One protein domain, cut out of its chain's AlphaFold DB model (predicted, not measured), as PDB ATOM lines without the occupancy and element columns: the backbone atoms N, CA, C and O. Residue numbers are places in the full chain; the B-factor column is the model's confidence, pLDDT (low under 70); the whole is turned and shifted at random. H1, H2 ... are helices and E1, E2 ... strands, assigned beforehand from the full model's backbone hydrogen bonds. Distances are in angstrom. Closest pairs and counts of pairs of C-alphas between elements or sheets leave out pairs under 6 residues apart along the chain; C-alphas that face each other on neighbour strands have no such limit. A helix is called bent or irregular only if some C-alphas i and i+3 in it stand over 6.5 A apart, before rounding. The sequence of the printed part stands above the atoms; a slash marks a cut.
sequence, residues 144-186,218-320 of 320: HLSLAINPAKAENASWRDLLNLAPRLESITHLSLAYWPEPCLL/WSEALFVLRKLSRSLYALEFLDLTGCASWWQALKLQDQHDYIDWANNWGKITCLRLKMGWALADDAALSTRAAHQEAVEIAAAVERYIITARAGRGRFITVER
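This is residues 144 to 186 and 218 to 320 of the 320 residues of an uncharacterized protein of Beauveria bassiana D1-5 (UniProt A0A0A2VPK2). The chain is wound in stacked turns, a short solenoid: five very short parallel strands, E1 to E5, stand side by side as one wall, and the helices H2, H3, H4 and H5 stand in a gently curved row across from it, bringing the chain back the other way. Long H5 packs on the E5 end of the wall and reaches well beyond it, with residues 281 to 286 sticking out, while little H1 sits at a corner of the first turn, between E1 and H2. The printed part has 146 residues with five named helices and five named strands, in the order E1 H1 H2 E2 H3 E3 H4 E4 H5 E5; the sheet's order is E1 E2 E3 E4 E5, all parallel, and the class is mixed, helices and strands. The whole is compact, with a radius of gyration of the C-alphas of 14.9 A and spans of 44 by 36 by 30 A.

The sheet is made of E1, residues 144 to 146, E2, residues 174 to 176, E3, residues 237 to 239, E4, residues 270 to 272, and E5, residues 317 to 319; E1 and E5 are its edge strands. E1 and E2 are parallel at 2 degrees, with N 145 and O 174 at 2.9 A, within hydrogen-bond range. E2 and E3 are parallel at 5 degrees, with N 239 and O 175 at 3.0 A. E3 and E4 are parallel at 3 degrees, with N 272 and O 238 at 2.9 A. E4 and E5 are parallel at 20 degrees, with N 271 and O 317 at 3.0 A. H5, residues 285 to 309, is on the sheet, in two layers, a sheet with a helix on one face; the closest C-alphas of H5 and E5, those of Glu 302 and Val 318, are 6.1 A apart. H4, residues 244 to 251, touches H5 at a shallow tilt of 21 degrees, the same way, closest at the C-alphas of Lys 251 and Val 301, 5.6 A apart; H5 touches H4 with residues 294 to 305 alone. H3, residues 219 to 231, touches H4 at a steep tilt of 69.6 degrees, only just short of about perpendicular, closest at C-alphas Leu 222 and Ala 249, 5.4 A. H2, residues 159 to 168, touches H3 at a shallow tilt of 18 degrees, the same way, closest at C-alphas Pro 167 and Ser 231, 4.8 A. H1, residues 151 to 156, touches no helix. H1, H2, H3 and H4 are not on the sheet. Three strand-helix-strand units, each two parallel neighbour strands with one or more helices between, have right-handed crossovers: E1, H1 H2, E2; E3, H4, E4; and E4, H5, E5. In H3 and H5 every O i to N i+4 pair is within hydrogen-bond range; in H2 4 of 6 are, in H1 0 of 2 but 2 of 3 O i to N i+3 pairs, and in H4 0 of 4 but 4 of 5.

E1 begins at C-alpha 144, (27.251, -35.909, 46.376). H5, 36.2 A from first to last C-alpha, runs from C-alpha 285 at (7.918, -46.427, 15.647) to C-alpha 309 at (10.876, -53.550, 50.993). H3 is 18.7 A long, H2 14.8 A, H4 12.8 A and H1 10.0 A; the strands measure 6.8 A in E1, 6.9 A in E2, 6.7 A in E3, 6.5 A in E4 and 6.3 A in E5. H1 is irregular, with C-alphas 152 and 155 8.0 A apart; so is H4, with C-alphas 245 and 248 7.7 A apart, and, only just, H2, with C-alphas 164 and 167 6.8 A apart. E5 ends at C-alpha 319, (11.568, -40.874, 38.492).

The two C-alphas farthest apart, those of Arg 168 and Asp 282, are 46.1 A apart. Residues 187 to 217, in the link from E2 to H3, are cut out, and C-alphas 186 and 218 are 14.2 A apart across the cut. The links H4 to E4 and E4 to H5 are long; in the first, residues 253 to 254 pair with residues 257 to 258, antiparallel. The mean pLDDT of the printed part is 92.5, and no printed residue is under 70.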
ATOM      1  N   HIS A 144      27.778 -35.892  47.738       98.00
ATOM      2  CA  HIS A 144      27.251 -35.909  46.376       98.00
ATOM      3  C   HIS A 144      28.369 -36.133  45.362       98.00
ATOM      4  O   HIS A 144      29.341 -35.377  45.305       98.00
ATOM      5  N   LEU A 145      28.214 -37.152  44.523       97.75
ATOM      6  CA  LEU A 145      29.179 -37.487  43.488       97.75
ATOM      7  C   LEU A 145      28.455 -37.805  42.181       97.75
ATOM      8  O   LEU A 145      27.698 -38.771  42.095       97.75
ATOM      9  N   SER A 146      28.704 -37.014  41.140       97.88
ATOM     10  CA  SER A 146      28.301 -37.384  39.784       97.88
ATOM     11  C   SER A 146      29.472 -38.015  39.048       97.88
ATOM     12  O   SER A 146      30.510 -37.379  38.868       97.88
ATOM     13  N   LEU A 147      29.284 -39.256  38.606       97.38
ATOM     14  CA  LEU A 147      30.183 -39.991  37.719       97.38
ATOM     15  C   LEU A 147      29.524 -40.217  36.355       97.38
ATOM     16  O   LEU A 147      29.891 -41.154  35.655       97.38
ATOM     17  N   ALA A 148      28.526 -39.408  35.988       96.50
ATOM     18  CA  ALA A 148      27.828 -39.537  34.717       96.50
ATOM     19  C   ALA A 148      28.800 -39.456  33.530       96.50
ATOM     20  O   ALA A 148      29.738 -38.653  33.517       96.50
ATOM     21  N   ILE A 149      28.581 -40.291  32.519       92.75
ATOM     22  CA  ILE A 149      29.509 -40.452  31.395       92.75
ATOM     23  C   ILE A 149      28.907 -39.828  30.137       92.75
ATOM     24  O   ILE A 149      27.694 -39.796  29.955       92.75
ATOM     25  N   ASN A 150      29.759 -39.301  29.255       89.12
ATOM     26  CA  ASN A 150      29.318 -38.969  27.906       89.12
ATOM     27  C   ASN A 150      29.027 -40.288  27.165       89.12
ATOM     28  O   ASN A 150      29.960 -41.077  27.024       89.12
ATOM     29  N   PRO A 151      27.806 -40.531  26.650       86.94
ATOM     30  CA  PRO A 151      27.463 -41.786  25.975       86.94
ATOM     31  C   PRO A 151      28.450 -42.208  24.877       86.94
ATOM     32  O   PRO A 151      28.692 -43.394  24.694       86.94
ATOM     33  N   ALA A 152      29.081 -41.246  24.191       85.62
ATOM     34  CA  ALA A 152      30.097 -41.493  23.161       85.62
ATOM     35  C   ALA A 152      31.463 -41.974  23.703       85.62
ATOM     36  O   ALA A 152      32.420 -42.088  22.936       85.62
ATOM     37  N   LYS A 153      31.583 -42.144  25.024       86.25
ATOM     38  CA  LYS A 153      32.767 -42.611  25.760       86.25
ATOM     39  C   LYS A 153      32.417 -43.685  26.794       86.25
ATOM     40  O   LYS A 153      33.205 -43.934  27.708       86.25
ATOM     41  N   ALA A 154      31.235 -44.296  26.689       83.62
ATOM     42  CA  ALA A 154      30.756 -45.301  27.635       83.62
ATOM     43  C   ALA A 154      31.701 -46.513  27.735       83.62
ATOM     44  O   ALA A 154      31.831 -47.096  28.808       83.62
ATOM     45  N   GLU A 155      32.421 -46.847  26.662       81.69
ATOM     46  CA  GLU A 155      33.408 -47.930  26.605       81.69
ATOM     47  C   GLU A 155      34.601 -47.743  27.558       81.69
ATOM     48  O   GLU A 155      35.266 -48.716  27.912       81.69
ATOM     49  N   ASN A 156      34.852 -46.509  28.003       85.12
ATOM     50  CA  ASN A 156      35.938 -46.177  28.926       85.12
ATOM     51  C   ASN A 156      35.503 -46.199  30.400       85.12
ATOM     52  O   ASN A 156      36.323 -45.955  31.291       85.12
ATOM     53  N   ALA A 157      34.223 -46.466  30.677       89.44
ATOM     54  CA  ALA A 157      33.765 -46.740  32.030       89.44
ATOM     55  C   ALA A 157      34.393 -48.041  32.544       89.44
ATOM     56  O   ALA A 157      34.746 -48.931  31.777       89.44
ATOM     57  N   SER A 158      34.537 -48.162  33.861       91.69
ATOM     58  CA  SER A 158      35.117 -49.353  34.477       91.69
ATOM     59  C   SER A 158      34.392 -49.667  35.773       91.69
ATOM     60  O   SER A 158      34.661 -49.070  36.819       91.69
ATOM     61  N   TRP A 159      33.474 -50.635  35.724       94.81
ATOM     62  CA  TRP A 159      32.795 -51.127  36.928       94.81
ATOM     63  C   TRP A 159      33.773 -51.729  37.930       94.81
ATOM     64  O   TRP A 159      33.573 -51.602  39.134       94.81
ATOM     65  N   ARG A 160      34.866 -52.334  37.454       94.06
ATOM     66  CA  ARG A 160      35.944 -52.830  38.314       94.06
ATOM     67  C   ARG A 160      36.569 -51.697  39.129       94.06
ATOM     68  O   ARG A 160      36.717 -51.841  40.339       94.06
ATOM     69  N   ASP A 161      36.927 -50.585  38.489       94.38
ATOM     70  CA  ASP A 161      37.515 -49.445  39.199       94.38
ATOM     71  C   ASP A 161      36.483 -48.768  40.119       94.38
ATOM     72  O   ASP A 161      36.832 -48.389  41.236       94.38
ATOM     73  N   LEU A 162      35.202 -48.706  39.723       96.44
ATOM     74  CA  LEU A 162      34.124 -48.224  40.595       96.44
ATOM     75  C   LEU A 162      33.954 -49.104  41.840       96.44
ATOM     76  O   LEU A 162      33.855 -48.579  42.945       96.44
ATOM     77  N   LEU A 163      33.965 -50.431  41.691       96.19
ATOM     78  CA  LEU A 163      33.880 -51.369  42.813       96.19
ATOM     79  C   LEU A 163      35.105 -51.302  43.737       96.19
ATOM     80  O   LEU A 163      34.971 -51.585  44.921       96.19
ATOM     81  N   ASN A 164      36.276 -50.913  43.227       94.38
ATOM     82  CA  ASN A 164      37.460 -50.668  44.058       94.38
ATOM     83  C   ASN A 164      37.363 -49.345  44.836       94.38
ATOM     84  O   ASN A 164      37.882 -49.237  45.946       94.38
ATOM     85  N   LEU A 165      36.714 -48.334  44.256       94.75
ATOM     86  CA  LEU A 165      36.499 -47.034  44.888       94.75
ATOM     87  C   LEU A 165      35.355 -47.072  45.915       94.75
ATOM     88  O   LEU A 165      35.464 -46.459  46.974       94.75
ATOM     89  N   ALA A 166      34.275 -47.796  45.619       95.56
ATOM     90  CA  ALA A 166      33.022 -47.766  46.369       95.56
ATOM     91  C   ALA A 166      33.153 -48.024  47.885       95.56
ATOM     92  O   ALA A 166      32.554 -47.260  48.637       95.56
ATOM     93  N   PRO A 167      33.955 -48.994  48.374       93.75
ATOM     94  CA  PRO A 167      34.119 -49.221  49.814       93.75
ATOM     95  C   PRO A 167      34.720 -48.034  50.570       93.75
ATOM     96  O   PRO A 167      34.649 -47.990  51.787       93.75
ATOM     97  N   ARG A 168      35.340 -47.084  49.863       92.81
ATOM     98  CA  ARG A 168      35.967 -45.893  50.451       92.81
ATOM     99  C   ARG A 168      35.013 -44.696  50.467       92.81
ATOM    100  O   ARG A 168      35.294 -43.700  51.120       92.81
ATOM    101  N   LEU A 169      33.892 -44.783  49.749       92.56
ATOM    102  CA  LEU A 169      32.889 -43.730  49.578       92.56
ATOM    103  C   LEU A 169      31.747 -43.846  50.604       92.56
ATOM    104  O   LEU A 169      30.575 -43.709  50.261       92.56
ATOM    105  N   GLU A 170      32.081 -44.103  51.868       88.75
ATOM    106  CA  GLU A 170      31.103 -44.427  52.920       88.75
ATOM    107  C   GLU A 170      30.115 -43.285  53.222       88.75
ATOM    108  O   GLU A 170      28.988 -43.536  53.649       88.75
ATOM    109  N   SER A 171      30.511 -42.031  52.981       91.25
ATOM    110  CA  SER A 171      29.698 -40.830  53.222       91.25
ATOM    111  C   SER A 171      28.795 -40.432  52.049       91.25
ATOM    112  O   SER A 171      28.007 -39.493  52.182       91.25
ATOM    113  N   ILE A 172      28.896 -41.104  50.894       96.69
ATOM    114  CA  ILE A 172      28.117 -40.740  49.707       96.69
ATOM    115  C   ILE A 172      26.644 -41.107  49.902       96.69
ATOM    116  O   ILE A 172      26.285 -42.272  50.064       96.69
ATOM    117  N   THR A 173      25.786 -40.094  49.811       98.12
ATOM    118  CA  THR A 173      24.326 -40.227  49.847       98.12
ATOM    119  C   THR A 173      23.704 -40.049  48.465       98.12
ATOM    120  O   THR A 173      22.644 -40.610  48.202       98.12
ATOM    121  N   HIS A 174      24.357 -39.317  47.559       98.62
ATOM    122  CA  HIS A 174      23.866 -39.066  46.207       98.62
ATOM    123  C   HIS A 174      24.913 -39.485  45.180       98.62
ATOM    124  O   HIS A 174      26.002 -38.909  45.122       98.62
ATOM    125  N   LEU A 175      24.567 -40.464  44.345       98.62
ATOM    126  CA  LEU A 175      25.421 -40.939  43.261       98.62
ATOM    127  C   LEU A 175      24.684 -40.856  41.923       98.62
ATOM    128  O   LEU A 175      23.578 -41.375  41.784       98.62
ATOM    129  N   SER A 176      25.326 -40.256  40.921       98.38
ATOM    130  CA  SER A 176      24.885 -40.378  39.529       98.38
ATOM    131  C   SER A 176      25.821 -41.276  38.734       98.38
ATOM    132  O   SER A 176      27.024 -41.023  38.658       98.38
ATOM    133  N   LEU A 177      25.241 -42.314  38.135       97.88
ATOM    134  CA  LEU A 177      25.843 -43.207  37.149       97.88
ATOM    135  C   LEU A 177      25.098 -43.075  35.811       97.88
ATOM    136  O   LEU A 177      24.927 -44.055  35.087       97.88
ATOM    137  N   ALA A 178      24.617 -41.873  35.483       97.00
ATOM    138  CA  ALA A 178      23.904 -41.660  34.233       97.00
ATOM    139  C   ALA A 178      24.783 -42.028  33.023       97.00
ATOM    140  O   ALA A 178      25.975 -41.701  32.972       97.00
ATOM    141  N   TYR A 179      24.168 -42.712  32.060       94.94
ATOM    142  CA  TYR A 179      24.755 -43.228  30.824       94.94
ATOM    143  C   TYR A 179      25.900 -44.224  31.030       94.94
ATOM    144  O   TYR A 179      26.725 -44.422  30.135       94.94
ATOM    145  N   TRP A 180      25.965 -44.864  32.199       95.00
ATOM    146  CA  TRP A 180      26.898 -45.961  32.397       95.00
ATOM    147  C   TRP A 180      26.516 -47.171  31.532       95.00
ATOM    148  O   TRP A 180      25.338 -47.543  31.459       95.00
ATOM    149  N   PRO A 181      27.507 -47.827  30.904       92.25
ATOM    150  CA  PRO A 181      27.286 -49.074  30.177       92.25
ATOM    151  C   PRO A 181      26.821 -50.195  31.110       92.25
ATOM    152  O   PRO A 181      26.951 -50.110  32.333       92.25
ATOM    153  N   GLU A 182      26.356 -51.289  30.514       91.69
ATOM    154  CA  GLU A 182      25.938 -52.490  31.238       91.69
ATOM    155  C   GLU A 182      26.975 -52.937  32.296       91.69
ATOM    156  O   GLU A 182      28.177 -53.005  31.983       91.69
ATOM    157  N   PRO A 183      26.544 -53.238  33.540       93.06
ATOM    158  CA  PRO A 183      27.424 -53.722  34.596       93.06
ATOM    159  C   PRO A 183      28.089 -55.053  34.243       93.06
ATOM    160  O   PRO A 183      27.445 -56.088  34.138       93.06
ATOM    161  N   CYS A 184      29.407 -55.006  34.062       88.44
ATOM    162  CA  CYS A 184      30.245 -56.143  33.688       88.44
ATOM    163  C   CYS A 184      31.686 -55.883  34.156       88.44
ATOM    164  O   CYS A 184      32.163 -54.744  34.124       88.44
ATOM    165  N   LEU A 185      32.392 -56.918  34.611       82.38
ATOM    166  CA  LEU A 185      33.775 -56.815  35.091       82.38
ATOM    167  C   LEU A 185      34.805 -56.829  33.955       82.38
ATOM    168  O   LEU A 185      35.929 -56.364  34.153       82.38
ATOM    169  N   LEU A 186      34.432 -57.348  32.784       71.25
ATOM    170  CA  LEU A 186      35.290 -57.517  31.609       71.25
ATOM    171  C   LEU A 186      34.762 -56.724  30.402       71.25
ATOM    172  O   LEU A 186      34.649 -57.248  29.296       71.25
ATOM    173  N   TRP A 218      21.202 -61.841  32.973       88.00
ATOM    174  CA  TRP A 218      21.591 -60.621  33.688       88.00
ATOM    175  C   TRP A 218      22.464 -60.909  34.922       88.00
ATOM    176  O   TRP A 218      22.633 -60.033  35.774       88.00
ATOM    177  N   SER A 219      23.015 -62.121  35.046       87.62
ATOM    178  CA  SER A 219      23.670 -62.602  36.273       87.62
ATOM    179  C   SER A 219      24.928 -61.807  36.630       87.62
ATOM    180  O   SER A 219      25.130 -61.443  37.792       87.62
ATOM    181  N   GLU A 220      25.760 -61.462  35.641       89.50
ATOM    182  CA  GLU A 220      26.950 -60.634  35.878       89.50
ATOM    183  C   GLU A 220      26.564 -59.210  36.303       89.50
ATOM    184  O   GLU A 220      27.131 -58.665  37.257       89.50
ATOM    185  N   ALA A 221      25.551 -58.632  35.649       92.88
ATOM    186  CA  ALA A 221      25.063 -57.308  35.999       92.88
ATOM    187  C   ALA A 221      24.509 -57.282  37.429       92.88
ATOM    188  O   ALA A 221      24.859 -56.406  38.226       92.88
ATOM    189  N   LEU A 222      23.719 -58.298  37.787       94.31
ATOM    190  CA  LEU A 222      23.231 -58.507  39.144       94.31
ATOM    191  C   LEU A 222      24.390 -58.619  40.143       94.31
ATOM    192  O   LEU A 222      24.363 -57.968  41.188       94.31
ATOM    193  N   PHE A 223      25.432 -59.390  39.835       93.69
ATOM    194  CA  PHE A 223      26.597 -59.545  40.705       93.69
ATOM    195  C   PHE A 223      27.316 -58.216  40.979       93.69
ATOM    196  O   PHE A 223      27.617 -57.897  42.137       93.69
ATOM    197  N   VAL A 224      27.563 -57.415  39.937       96.12
ATOM    198  CA  VAL A 224      28.201 -56.094  40.062       96.12
ATOM    199  C   VAL A 224      27.342 -55.157  40.909       96.12
ATOM    200  O   VAL A 224      27.844 -54.566  41.870       96.12
ATOM    201  N   LEU A 225      26.043 -55.061  40.614       97.19
ATOM    202  CA  LEU A 225      25.117 -54.192  41.346       97.19
ATOM    203  C   LEU A 225      24.962 -54.621  42.810       97.19
ATOM    204  O   LEU A 225      24.933 -53.773  43.701       97.19
ATOM    205  N   ARG A 226      24.955 -55.927  43.099       96.00
ATOM    206  CA  ARG A 226      24.952 -56.446  44.476       96.00
ATOM    207  C   ARG A 226      26.193 -56.019  45.247       96.00
ATOM    208  O   ARG A 226      26.060 -55.527  46.370       96.00
ATOM    209  N   LYS A 227      27.388 -56.152  44.660       96.50
ATOM    210  CA  LYS A 227      28.637 -55.681  45.286       96.50
ATOM    211  C   LYS A 227      28.623 -54.176  45.534       96.50
ATOM    212  O   LYS A 227      29.016 -53.733  46.616       96.50
ATOM    213  N   LEU A 228      28.131 -53.411  44.563       96.94
ATOM    214  CA  LEU A 228      27.996 -51.968  44.701       96.94
ATOM    215  C   LEU A 228      27.033 -51.618  45.842       96.94
ATOM    216  O   LEU A 228      27.372 -50.788  46.681       96.94
ATOM    217  N   SER A 229      25.890 -52.307  45.935       96.62
ATOM    218  CA  SER A 229      24.889 -52.041  46.973       96.62
ATOM    219  C   SER A 229      25.399 -52.251  48.392       96.62
ATOM    220  O   SER A 229      25.111 -51.449  49.274       96.62
ATOM    221  N   ARG A 230      26.217 -53.288  48.605       95.94
ATOM    222  CA  ARG A 230      26.852 -53.565  49.902       95.94
ATOM    223  C   ARG A 230      27.854 -52.484  50.298       95.94
ATOM    224  O   ARG A 230      27.990 -52.189  51.478       95.94
ATOM    225  N   SER A 231      28.553 -51.916  49.317       96.06
ATOM    226  CA  SER A 231      29.587 -50.904  49.556       96.06
ATOM    227  C   SER A 231      28.984 -49.513  49.766       96.06
ATOM    228  O   SER A 231      29.438 -48.762  50.619       96.06
ATOM    229  N   LEU A 232      27.933 -49.179  49.013       95.94
ATOM    230  CA  LEU A 232      27.281 -47.869  49.015       95.94
ATOM    231  C   LEU A 232      25.929 -47.919  49.737       95.94
ATOM    232  O   LEU A 232      24.890 -47.548  49.186       95.94
ATOM    233  N   TYR A 233      25.941 -48.399  50.977       94.56
ATOM    234  CA  TYR A 233      24.725 -48.610  51.767       94.56
ATOM    235  C   TYR A 233      24.122 -47.312  52.342       94.56
ATOM    236  O   TYR A 233      23.009 -47.299  52.872       94.56
ATOM    237  N   ALA A 234      24.867 -46.204  52.275       95.88
ATOM    238  CA  ALA A 234      24.432 -44.882  52.719       95.88
ATOM    239  C   ALA A 234      23.605 -44.120  51.668       95.88
ATOM    240  O   ALA A 234      23.062 -43.067  51.992       95.88
ATOM    241  N   LEU A 235      23.483 -44.650  50.443       98.06
ATOM    242  CA  LEU A 235      22.795 -43.968  49.348       98.06
ATOM    243  C   LEU A 235      21.327 -43.671  49.667       98.06
ATOM    244  O   LEU A 235      20.560 -44.539  50.081       98.06
ATOM    245  N   GLU A 236      20.942 -42.434  49.384       98.31
ATOM    246  CA  GLU A 236      19.583 -41.895  49.445       98.31
ATOM    247  C   GLU A 236      19.054 -41.573  48.037       98.31
ATOM    248  O   GLU A 236      17.852 -41.674  47.778       98.31
ATOM    249  N   PHE A 237      19.956 -41.266  47.103       98.69
ATOM    250  CA  PHE A 237      19.653 -40.960  45.711       98.69
ATOM    251  C   PHE A 237      20.591 -41.716  44.764       98.69
ATOM    252  O   PHE A 237      21.817 -41.669  44.921       98.69
ATOM    253  N   LEU A 238      20.013 -42.368  43.755       98.69
ATOM    254  CA  LEU A 238      20.751 -43.028  42.678       98.69
ATOM    255  C   LEU A 238      20.180 -42.619  41.317       98.69
ATOM    256  O   LEU A 238      19.001 -42.839  41.038       98.69
ATOM    257  N   ASP A 239      21.024 -42.056  40.456       98.69
ATOM    258  CA  ASP A 239      20.655 -41.682  39.090       98.69
ATOM    259  C   ASP A 239      21.243 -42.649  38.067       98.69
ATOM    260  O   ASP A 239      22.462 -42.746  37.923       98.69
ATOM    261  N   LEU A 240      20.356 -43.352  37.362       98.19
ATOM    262  CA  LEU A 240      20.644 -44.298  36.285       98.19
ATOM    263  C   LEU A 240      19.987 -43.837  34.973       98.19
ATOM    264  O   LEU A 240      19.519 -44.650  34.171       98.19
ATOM    265  N   THR A 241      19.901 -42.523  34.759       96.94
ATOM    266  CA  THR A 241      19.424 -41.944  33.500       96.94
ATOM    267  C   THR A 241      20.245 -42.479  32.325       96.94
ATOM    268  O   THR A 241      21.463 -42.519  32.403       96.94
ATOM    269  N   GLY A 242      19.610 -42.875  31.223       93.38
ATOM    270  CA  GLY A 242      20.292 -43.392  30.033       93.38
ATOM    271  C   GLY A 242      20.758 -44.844  30.136       93.38
ATOM    272  O   GLY A 242      21.441 -45.323  29.237       93.38
ATOM    273  N   CYS A 243      20.378 -45.552  31.199       94.75
ATOM    274  CA  CYS A 243      20.827 -46.915  31.483       94.75
ATOM    275  C   CYS A 243      19.752 -47.987  31.216       94.75
ATOM    276  O   CYS A 243      19.814 -49.088  31.763       94.75
ATOM    277  N   ALA A 244      18.747 -47.659  30.397       92.12
ATOM    278  CA  ALA A 244      17.557 -48.484  30.190       92.12
ATOM    279  C   ALA A 244      17.848 -49.913  29.723       92.12
ATOM    280  O   ALA A 244      17.117 -50.832  30.090       92.12
ATOM    281  N   SER A 245      18.943 -50.110  28.984       88.75
ATOM    282  CA  SER A 245      19.336 -51.416  28.459       88.75
ATOM    283  C   SER A 245      19.540 -52.478  29.536       88.75
ATOM    284  O   SER A 245      19.368 -53.647  29.231       88.75
ATOM    285  N   TRP A 246      19.867 -52.106  30.780       92.94
ATOM    286  CA  TRP A 246      20.191 -53.066  31.841       92.94
ATOM    287  C   TRP A 246      19.321 -52.948  33.097       92.94
ATOM    288  O   TRP A 246      19.534 -53.683  34.064       92.94
ATOM    289  N   TRP A 247      18.290 -52.095  33.106       95.12
ATOM    290  CA  TRP A 247      17.392 -51.948  34.264       95.12
ATOM    291  C   TRP A 247      16.700 -53.252  34.676       95.12
ATOM    292  O   TRP A 247      16.337 -53.404  35.842       95.12
ATOM    293  N   GLN A 248      16.572 -54.224  33.768       94.06
ATOM    294  CA  GLN A 248      16.064 -55.557  34.088       94.06
ATOM    295  C   GLN A 248      16.849 -56.223  35.236       94.06
ATOM    296  O   GLN A 248      16.243 -56.887  36.080       94.06
ATOM    297  N   ALA A 249      18.162 -55.981  35.331       94.88
ATOM    298  CA  ALA A 249      19.015 -56.506  36.397       94.88
ATOM    299  C   ALA A 249      18.631 -55.981  37.796       94.88
ATOM    300  O   ALA A 249      18.875 -56.657  38.793       94.88
ATOM    301  N   LEU A 250      17.986 -54.809  37.891       96.94
ATOM    302  CA  LEU A 250      17.594 -54.197  39.172       96.94
ATOM    303  C   LEU A 250      16.498 -54.981  39.908       96.94
ATOM    304  O   LEU A 250      16.367 -54.856  41.128       96.94
ATOM    305  N   LYS A 251      15.719 -55.773  39.164       95.31
ATOM    306  CA  LYS A 251      14.638 -56.627  39.679       95.31
ATOM    307  C   LYS A 251      14.906 -58.121  39.505       95.31
ATOM    308  O   LYS A 251      13.990 -58.923  39.678       95.31
ATOM    309  N   LEU A 252      16.123 -58.495  39.109       92.50
ATOM    310  CA  LEU A 252      16.488 -59.896  38.952       92.50
ATOM    311  C   LEU A 252      16.641 -60.549  40.327       92.50
ATOM    312  O   LEU A 252      17.252 -59.986  41.237       92.50
ATOM    313  N   GLN A 253      16.105 -61.758  40.442       89.25
ATOM    314  CA  GLN A 253      16.313 -62.634  41.580       89.25
ATOM    315  C   GLN A 253      16.662 -64.021  41.050       89.25
ATOM    316  O   GLN A 253      15.838 -64.656  40.394       89.25
ATOM    317  N   ASP A 254      17.872 -64.474  41.351       84.50
ATOM    318  CA  ASP A 254      18.343 -65.821  41.056       84.50
ATOM    319  C   ASP A 254      18.669 -66.531  42.372       84.50
ATOM    320  O   ASP A 254      19.683 -66.266  43.010       84.50
ATOM    321  N   GLN A 255      17.767 -67.395  42.838       83.75
ATOM    322  CA  GLN A 255      17.885 -68.111  44.116       83.75
ATOM    323  C   GLN A 255      18.142 -67.179  45.323       83.75
ATOM    324  O   GLN A 255      17.209 -66.577  45.863       83.75
ATOM    325  N   HIS A 256      19.393 -67.088  45.786       82.25
ATOM    326  CA  HIS A 256      19.848 -66.250  46.906       82.25
ATOM    327  C   HIS A 256      20.532 -64.956  46.443       82.25
ATOM    328  O   HIS A 256      20.948 -64.121  47.255       82.25
ATOM    329  N   ASP A 257      20.608 -64.767  45.131       88.50
ATOM    330  CA  ASP A 257      21.215 -63.628  44.492       88.50
ATOM    331  C   ASP A 257      20.152 -62.622  44.066       88.50
ATOM    332  O   ASP A 257      19.338 -62.846  43.179       88.50
ATOM    333  N   TYR A 258      20.144 -61.491  44.763       94.38
ATOM    334  CA  TYR A 258      19.283 -60.343  44.511       94.38
ATOM    335  C   TYR A 258      19.934 -59.086  45.094       94.38
ATOM    336  O   TYR A 258      20.792 -59.165  45.986       94.38
ATOM    337  N   ILE A 259      19.534 -57.921  44.591       96.44
ATOM    338  CA  ILE A 259      19.886 -56.632  45.192       96.44
ATOM    339  C   ILE A 259      19.022 -56.438  46.437       96.44
ATOM    340  O   ILE A 259      17.795 -56.446  46.359       96.44
ATOM    341  N   ASP A 260      19.657 -56.256  47.593       95.06
ATOM    342  CA  ASP A 260      18.935 -56.041  48.845       95.06
ATOM    343  C   ASP A 260      18.443 -54.590  48.949       95.06
ATOM    344  O   ASP A 260      19.107 -53.702  49.491       95.06
ATOM    345  N   TRP A 261      17.249 -54.364  48.410       96.38
ATOM    346  CA  TRP A 261      16.551 -53.082  48.451       96.38
ATOM    347  C   TRP A 261      15.953 -52.733  49.819       96.38
ATOM    348  O   TRP A 261      15.494 -51.602  49.992       96.38
ATOM    349  N   ALA A 262      15.931 -53.673  50.771       94.62
ATOM    350  CA  ALA A 262      15.379 -53.467  52.107       94.62
ATOM    351  C   ALA A 262      16.455 -53.040  53.116       94.62
ATOM    352  O   ALA A 262      16.181 -52.177  53.950       94.62
ATOM    353  N   ASN A 263      17.666 -53.598  53.019       93.38
ATOM    354  CA  ASN A 263      18.774 -53.298  53.927       93.38
ATOM    355  C   ASN A 263      19.870 -52.482  53.233       93.38
ATOM    356  O   ASN A 263      19.974 -51.285  53.494       93.38
ATOM    357  N   ASN A 264      20.643 -53.088  52.323       95.06
ATOM    358  CA  ASN A 264      21.802 -52.435  51.694       95.06
ATOM    359  C   ASN A 264      21.407 -51.128  50.999       95.06
ATOM    360  O   ASN A 264      21.972 -50.079  51.272       95.06
ATOM    361  N   TRP A 265      20.376 -51.165  50.159       96.69
ATOM    362  CA  TRP A 265      19.812 -49.983  49.502       96.69
ATOM    363  C   TRP A 265      18.477 -49.543  50.113       96.69
ATOM    364  O   TRP A 265      17.672 -48.876  49.462       96.69
ATOM    365  N   GLY A 266      18.241 -49.864  51.389       96.06
ATOM    366  CA  GLY A 266      17.025 -49.487  52.121       96.06
ATOM    367  C   GLY A 266      16.856 -47.980  52.346       96.06
ATOM    368  O   GLY A 266      15.739 -47.510  52.572       96.06
ATOM    369  N   LYS A 267      17.952 -47.212  52.268       96.94
ATOM    370  CA  LYS A 267      17.960 -45.750  52.437       96.94
ATOM    371  C   LYS A 267      17.629 -44.976  51.162       96.94
ATOM    372  O   LYS A 267      17.262 -43.810  51.282       96.94
ATOM    373  N   ILE A 268      17.685 -45.609  49.985       98.00
ATOM    374  CA  ILE A 268      17.388 -44.945  48.711       98.00
ATOM    375  C   ILE A 268      15.924 -44.502  48.708       98.00
ATOM    376  O   ILE A 268      15.015 -45.335  48.717       98.00
ATOM    377  N   THR A 269      15.697 -43.196  48.696       97.50
ATOM    378  CA  THR A 269      14.374 -42.574  48.604       97.50
ATOM    379  C   THR A 269      14.050 -42.121  47.191       97.50
ATOM    380  O   THR A 269      12.878 -41.977  46.857       97.50
ATOM    381  N   CYS A 270      15.061 -41.918  46.347       98.44
ATOM    382  CA  CYS A 270      14.874 -41.518  44.961       98.44
ATOM    383  C   CYS A 270      15.780 -42.337  44.034       98.44
ATOM    384  O   CYS A 270      17.001 -42.365  44.195       98.44
ATOM    385  N   LEU A 271      15.165 -43.005  43.062       98.50
ATOM    386  CA  LEU A 271      15.847 -43.716  41.987       98.50
ATOM    387  C   LEU A 271      15.422 -43.091  40.659       98.50
ATOM    388  O   LEU A 271      14.242 -43.109  40.319       98.50
ATOM    389  N   ARG A 272      16.363 -42.538  39.895       98.50
ATOM    390  CA  ARG A 272      16.062 -41.938  38.591       98.50
ATOM    391  C   ARG A 272      16.354 -42.927  37.467       98.50
ATOM    392  O   ARG A 272      17.508 -43.259  37.221       98.50
ATOM    393  N   LEU A 273      15.299 -43.356  36.782       97.44
ATOM    394  CA  LEU A 273      15.292 -44.260  35.633       97.44
ATOM    395  C   LEU A 273      14.719 -43.533  34.407       97.44
ATOM    396  O   LEU A 273      13.671 -43.898  33.885       97.44
ATOM    397  N   LYS A 274      15.402 -42.476  33.960       93.81
ATOM    398  CA  LYS A 274      15.024 -41.727  32.752       93.81
ATOM    399  C   LYS A 274      15.747 -42.272  31.530       93.81
ATOM    400  O   LYS A 274      16.893 -42.693  31.631       93.81
ATOM    401  N   MET A 275      15.145 -42.185  30.348       87.00
ATOM    402  CA  MET A 275      15.800 -42.602  29.094       87.00
ATOM    403  C   MET A 275      17.022 -41.753  28.717       87.00
ATOM    404  O   MET A 275      17.896 -42.204  27.985       87.00
ATOM    405  N   GLY A 276      17.111 -40.524  29.231       83.62
ATOM    406  CA  GLY A 276      18.234 -39.619  28.968       83.62
ATOM    407  C   GLY A 276      18.175 -38.903  27.618       83.62
ATOM    408  O   GLY A 276      19.089 -38.150  27.293       83.62
ATOM    409  N   TRP A 277      17.101 -39.092  26.857       79.38
ATOM    410  CA  TRP A 277      16.760 -38.340  25.655       79.38
ATOM    411  C   TRP A 277      15.247 -38.119  25.626       79.38
ATOM    412  O   TRP A 277      14.487 -38.909  26.186       79.38
ATOM    413  N   ALA A 278      14.818 -37.016  25.017       77.06
ATOM    414  CA  ALA A 278      13.403 -36.725  24.830       77.06
ATOM    415  C   ALA A 278      12.910 -37.389  23.542       77.06
ATOM    416  O   ALA A 278      13.589 -37.344  22.515       77.06
ATOM    417  N   LEU A 279      11.731 -38.003  23.600       82.12
ATOM    418  CA  LEU A 279      11.065 -38.527  22.416       82.12
ATOM    419  C   LEU A 279      10.611 -37.349  21.542       82.12
ATOM    420  O   LEU A 279       9.844 -36.507  22.003       82.12
ATOM    421  N   ALA A 280      11.099 -37.274  20.304       83.06
ATOM    422  CA  ALA A 280      10.622 -36.291  19.337       83.06
ATOM    423  C   ALA A 280       9.209 -36.652  18.846       83.06
ATOM    424  O   ALA A 280       8.864 -37.835  18.754       83.06
ATOM    425  N   ASP A 281       8.407 -35.649  18.483       83.75
ATOM    426  CA  ASP A 281       7.030 -35.859  18.008       83.75
ATOM    427  C   ASP A 281       6.976 -36.737  16.747       83.75
ATOM    428  O   ASP A 281       6.037 -37.509  16.555       83.75
ATOM    429  N   ASP A 282       8.013 -36.694  15.915       87.06
ATOM    430  CA  ASP A 282       8.177 -37.464  14.681       87.06
ATOM    431  C   ASP A 282       9.044 -38.726  14.850       87.06
ATOM    432  O   ASP A 282       9.402 -39.370  13.863       87.06
ATOM    433  N   ALA A 283       9.360 -39.120  16.090       85.62
ATOM    434  CA  ALA A 283      10.207 -40.278  16.358       85.62
ATOM    435  C   ALA A 283       9.663 -41.557  15.699       85.62
ATOM    436  O   ALA A 283       8.463 -41.855  15.766       85.62
ATOM    437  N   ALA A 284      10.573 -42.342  15.117       88.81
ATOM    438  CA  ALA A 284      10.258 -43.611  14.474       88.81
ATOM    439  C   ALA A 284       9.520 -44.568  15.424       88.81
ATOM    440  O   ALA A 284       9.729 -44.556  16.640       88.81
ATOM    441  N   LEU A 285       8.689 -45.453  14.863       87.62
ATOM    442  CA  LEU A 285       7.918 -46.427  15.647       87.62
ATOM    443  C   LEU A 285       8.805 -47.299  16.547       87.62
ATOM    444  O   LEU A 285       8.421 -47.578  17.677       87.62
ATOM    445  N   SER A 286      10.001 -47.673  16.087       83.75
ATOM    446  CA  SER A 286      10.980 -48.422  16.881       83.75
ATOM    447  C   SER A 286      11.480 -47.632  18.095       83.75
ATOM    448  O   SER A 286      11.565 -48.177  19.189       83.75
ATOM    449  N   THR A 287      11.751 -46.336  17.934       85.19
ATOM    450  CA  THR A 287      12.157 -45.439  19.025       85.19
ATOM    451  C   THR A 287      11.034 -45.261  20.045       85.19
ATOM    452  O   THR A 287      11.283 -45.297  21.248       85.19
ATOM    453  N   ARG A 288       9.786 -45.123  19.577       87.75
ATOM    454  CA  ARG A 288       8.603 -45.063  20.450       87.75
ATOM    455  C   ARG A 288       8.399 -46.370  21.216       87.75
ATOM    456  O   ARG A 288       8.126 -46.327  22.410       87.75
ATOM    457  N   ALA A 289       8.566 -47.513  20.549       88.12
ATOM    458  CA  ALA A 289       8.471 -48.830  21.174       88.12
ATOM    459  C   ALA A 289       9.547 -49.022  22.253       88.12
ATOM    460  O   ALA A 289       9.210 -49.376  23.377       88.12
ATOM    461  N   ALA A 290      10.809 -48.690  21.957       85.56
ATOM    462  CA  ALA A 290      11.898 -48.751  22.933       85.56
ATOM    463  C   ALA A 290      11.656 -47.816  24.133       85.56
ATOM    464  O   ALA A 290      11.911 -48.186  25.276       85.56
ATOM    465  N   HIS A 291      11.125 -46.610  23.890       88.62
ATOM    466  CA  HIS A 291      10.723 -45.690  24.955       88.62
ATOM    467  C   HIS A 291       9.637 -46.297  25.852       88.62
ATOM    468  O   HIS A 291       9.749 -46.255  27.075       88.62
ATOM    469  N   GLN A 292       8.597 -46.875  25.252       91.00
ATOM    470  CA  GLN A 292       7.508 -47.516  25.983       91.00
ATOM    471  C   GLN A 292       8.001 -48.707  26.815       91.00
ATOM    472  O   GLN A 292       7.678 -48.799  27.998       91.00
ATOM    473  N   GLU A 293       8.836 -49.567  26.233       90.44
ATOM    474  CA  GLU A 293       9.449 -50.705  26.922       90.44
ATOM    475  C   GLU A 293      10.250 -50.254  28.151       90.44
ATOM    476  O   GLU A 293      10.085 -50.796  29.244       90.44
ATOM    477  N   ALA A 294      11.063 -49.206  28.019       91.19
ATOM    478  CA  ALA A 294      11.833 -48.684  29.142       91.19
ATOM    479  C   ALA A 294      10.946 -48.128  30.267       91.19
ATOM    480  O   ALA A 294      11.227 -48.368  31.444       91.19
ATOM    481  N   VAL A 295       9.853 -47.433  29.931       93.38
ATOM    482  CA  VAL A 295       8.867 -46.952  30.916       93.38
ATOM    483  C   VAL A 295       8.217 -48.126  31.656       93.38
ATOM    484  O   VAL A 295       8.048 -48.074  32.878       93.38
ATOM    485  N   GLU A 296       7.887 -49.202  30.941       95.38
ATOM    486  CA  GLU A 296       7.320 -50.422  31.522       95.38
ATOM    487  C   GLU A 296       8.315 -51.141  32.440       95.38
ATOM    488  O   GLU A 296       7.945 -51.541  33.551       95.38
ATOM    489  N   ILE A 297       9.585 -51.244  32.034       95.00
ATOM    490  CA  ILE A 297      10.659 -51.811  32.858       95.00
ATOM    491  C   ILE A 297      10.857 -50.968  34.118       95.00
ATOM    492  O   ILE A 297      10.876 -51.528  35.215       95.00
ATOM    493  N   ALA A 298      10.932 -49.638  34.008       96.38
ATOM    494  CA  ALA A 298      11.073 -48.749  35.162       96.38
ATOM    495  C   ALA A 298       9.897 -48.899  36.147       96.38
ATOM    496  O   ALA A 298      10.100 -48.987  37.360       96.38
ATOM    497  N   ALA A 299       8.667 -49.026  35.637       96.94
ATOM    498  CA  ALA A 299       7.485 -49.297  36.454       96.94
ATOM    499  C   ALA A 299       7.504 -50.691  37.105       96.94
ATOM    500  O   ALA A 299       7.010 -50.878  38.222       96.94
ATOM    501  N   ALA A 300       8.049 -51.700  36.422       96.94
ATOM    502  CA  ALA A 300       8.241 -53.031  36.985       96.94
ATOM    503  C   ALA A 300       9.315 -53.038  38.085       96.94
ATOM    504  O   ALA A 300       9.107 -53.676  39.117       96.94
ATOM    505  N   VAL A 301      10.416 -52.304  37.899       97.50
ATOM    506  CA  VAL A 301      11.468 -52.122  38.911       97.50
ATOM    507  C   VAL A 301      10.900 -51.447  40.156       97.50
ATOM    508  O   VAL A 301      11.098 -51.953  41.255       97.50
ATOM    509  N   GLU A 302      10.118 -50.375  40.010       97.00
ATOM    510  CA  GLU A 302       9.484 -49.713  41.157       97.00
ATOM    511  C   GLU A 302       8.577 -50.659  41.954       97.00
ATOM    512  O   GLU A 302       8.723 -50.783  43.171       97.00
ATOM    513  N   ARG A 303       7.676 -51.381  41.272       96.81
ATOM    514  CA  ARG A 303       6.787 -52.362  41.919       96.81
ATOM    515  C   ARG A 303       7.572 -53.456  42.640       96.81
ATOM    516  O   ARG A 303       7.200 -53.837  43.752       96.81
ATOM    517  N   TYR A 304       8.655 -53.937  42.029       96.88
ATOM    518  CA  TYR A 304       9.544 -54.917  42.644       96.88
ATOM    519  C   TYR A 304      10.177 -54.367  43.925       96.88
ATOM    520  O   TYR A 304      10.088 -55.017  44.962       96.88
ATOM    521  N   ILE A 305      10.741 -53.155  43.892       96.56
ATOM    522  CA  ILE A 305      11.389 -52.537  45.057       96.56
ATOM    523  C   ILE A 305      10.390 -52.325  46.197       96.56
ATOM    524  O   ILE A 305      10.686 -52.673  47.341       96.56
ATOM    525  N   ILE A 306       9.198 -51.797  45.901       95.75
ATOM    526  CA  ILE A 306       8.136 -51.592  46.900       95.75
ATOM    527  C   ILE A 306       7.766 -52.926  47.565       95.75
ATOM    528  O   ILE A 306       7.672 -53.004  48.792       95.75
ATOM    529  N   THR A 307       7.620 -53.987  46.767       95.06
ATOM    530  CA  THR A 307       7.311 -55.335  47.265       95.06
ATOM    531  C   THR A 307       8.458 -55.904  48.103       95.06
ATOM    532  O   THR A 307       8.223 -56.388  49.206       95.06
ATOM    533  N   ALA A 308       9.702 -55.799  47.626       93.75
ATOM    534  CA  ALA A 308      10.897 -56.300  48.306       93.75
ATOM    535  C   ALA A 308      11.142 -55.607  49.656       93.75
ATOM    536  O   ALA A 308      11.586 -56.237  50.622       93.75
ATOM    537  N   ARG A 309      10.814 -54.313  49.745       94.56
ATOM    538  CA  ARG A 309      10.876 -53.550  50.993       94.56
ATOM    539  C   ARG A 309       9.860 -54.051  52.012       94.56
ATOM    540  O   ARG A 309      10.213 -54.153  53.184       94.56
ATOM    541  N   ALA A 310       8.647 -54.415  51.592       89.56
ATOM    542  CA  ALA A 310       7.602 -54.956  52.471       89.56
ATOM    543  C   ALA A 310       7.403 -54.119  53.759       89.56
ATOM    544  O   ALA A 310       7.282 -54.658  54.858       89.56
ATOM    545  N   GLY A 311       7.444 -52.787  53.635       83.56
ATOM    546  CA  GLY A 311       7.345 -51.848  54.765       83.56
ATOM    547  C   GLY A 311       8.648 -51.587  55.537       83.56
ATOM    548  O   GLY A 311       8.640 -50.799  56.478       83.56
ATOM    549  N   ARG A 312       9.768 -52.206  55.148       84.69
ATOM    550  CA  ARG A 312      11.118 -51.937  55.674       84.69
ATOM    551  C   ARG A 312      11.848 -50.903  54.811       84.69
ATOM    552  O   ARG A 312      11.650 -50.841  53.600       84.69
ATOM    553  N   GLY A 313      12.739 -50.127  55.424       83.31
ATOM    554  CA  GLY A 313      13.463 -49.047  54.745       83.31
ATOM    555  C   GLY A 313      12.627 -47.772  54.586       83.31
ATOM    556  O   GLY A 313      11.572 -47.620  55.202       83.31
ATOM    557  N   ARG A 314      13.121 -46.817  53.794       90.88
ATOM    558  CA  ARG A 314      12.417 -45.548  53.530       90.88
ATOM    559  C   ARG A 314      11.431 -45.692  52.364       90.88
ATOM    560  O   ARG A 314      11.498 -46.653  51.601       90.88
ATOM    561  N   PHE A 315      10.517 -44.741  52.198       91.44
ATOM    562  CA  PHE A 315       9.674 -44.689  50.998       91.44
ATOM    563  C   PHE A 315      10.532 -44.363  49.765       91.44
ATOM    564  O   PHE A 315      11.410 -43.506  49.855       91.44
ATOM    565  N   ILE A 316      10.299 -45.045  48.639       94.81
ATOM    566  CA  ILE A 316      11.008 -44.791  47.376       94.81
ATOM    567  C   ILE A 316      10.091 -44.113  46.366       94.81
ATOM    568  O   ILE A 316       8.930 -44.480  46.229       94.81
ATOM    569  N   THR A 317      10.648 -43.159  45.630       95.62
ATOM    570  CA  THR A 317      10.077 -42.599  44.407       95.62
ATOM    571  C   THR A 317      10.975 -42.976  43.235       95.62
ATOM    572  O   THR A 317      12.188 -42.749  43.297       95.62
ATOM    573  N   VAL A 318      10.400 -43.542  42.173       95.75
ATOM    574  CA  VAL A 318      11.126 -43.792  40.922       95.75
ATOM    575  C   VAL A 318      10.771 -42.712  39.903       95.75
ATOM    576  O   VAL A 318       9.643 -42.648  39.421       95.75
ATOM    577  N   GLU A 319      11.733 -41.849  39.574       95.19
ATOM    578  CA  GLU A 319      11.568 -40.874  38.492       95.19
ATOM    579  C   GLU A 319      11.765 -41.577  37.148       95.19
ATOM    580  O   GLU A 319      12.838 -42.129  36.909       95.19
ATOM    581  N   ARG A 320      10.758 -41.537  36.276       88.38
ATOM    582  CA  ARG A 320      10.768 -42.173  34.950       88.38
ATOM    583  C   ARG A 320      10.893 -41.131  33.841       88.38
ATOM    584  O   ARG A 320      10.491 -39.969  34.091       88.38
TER     585      ARG A 320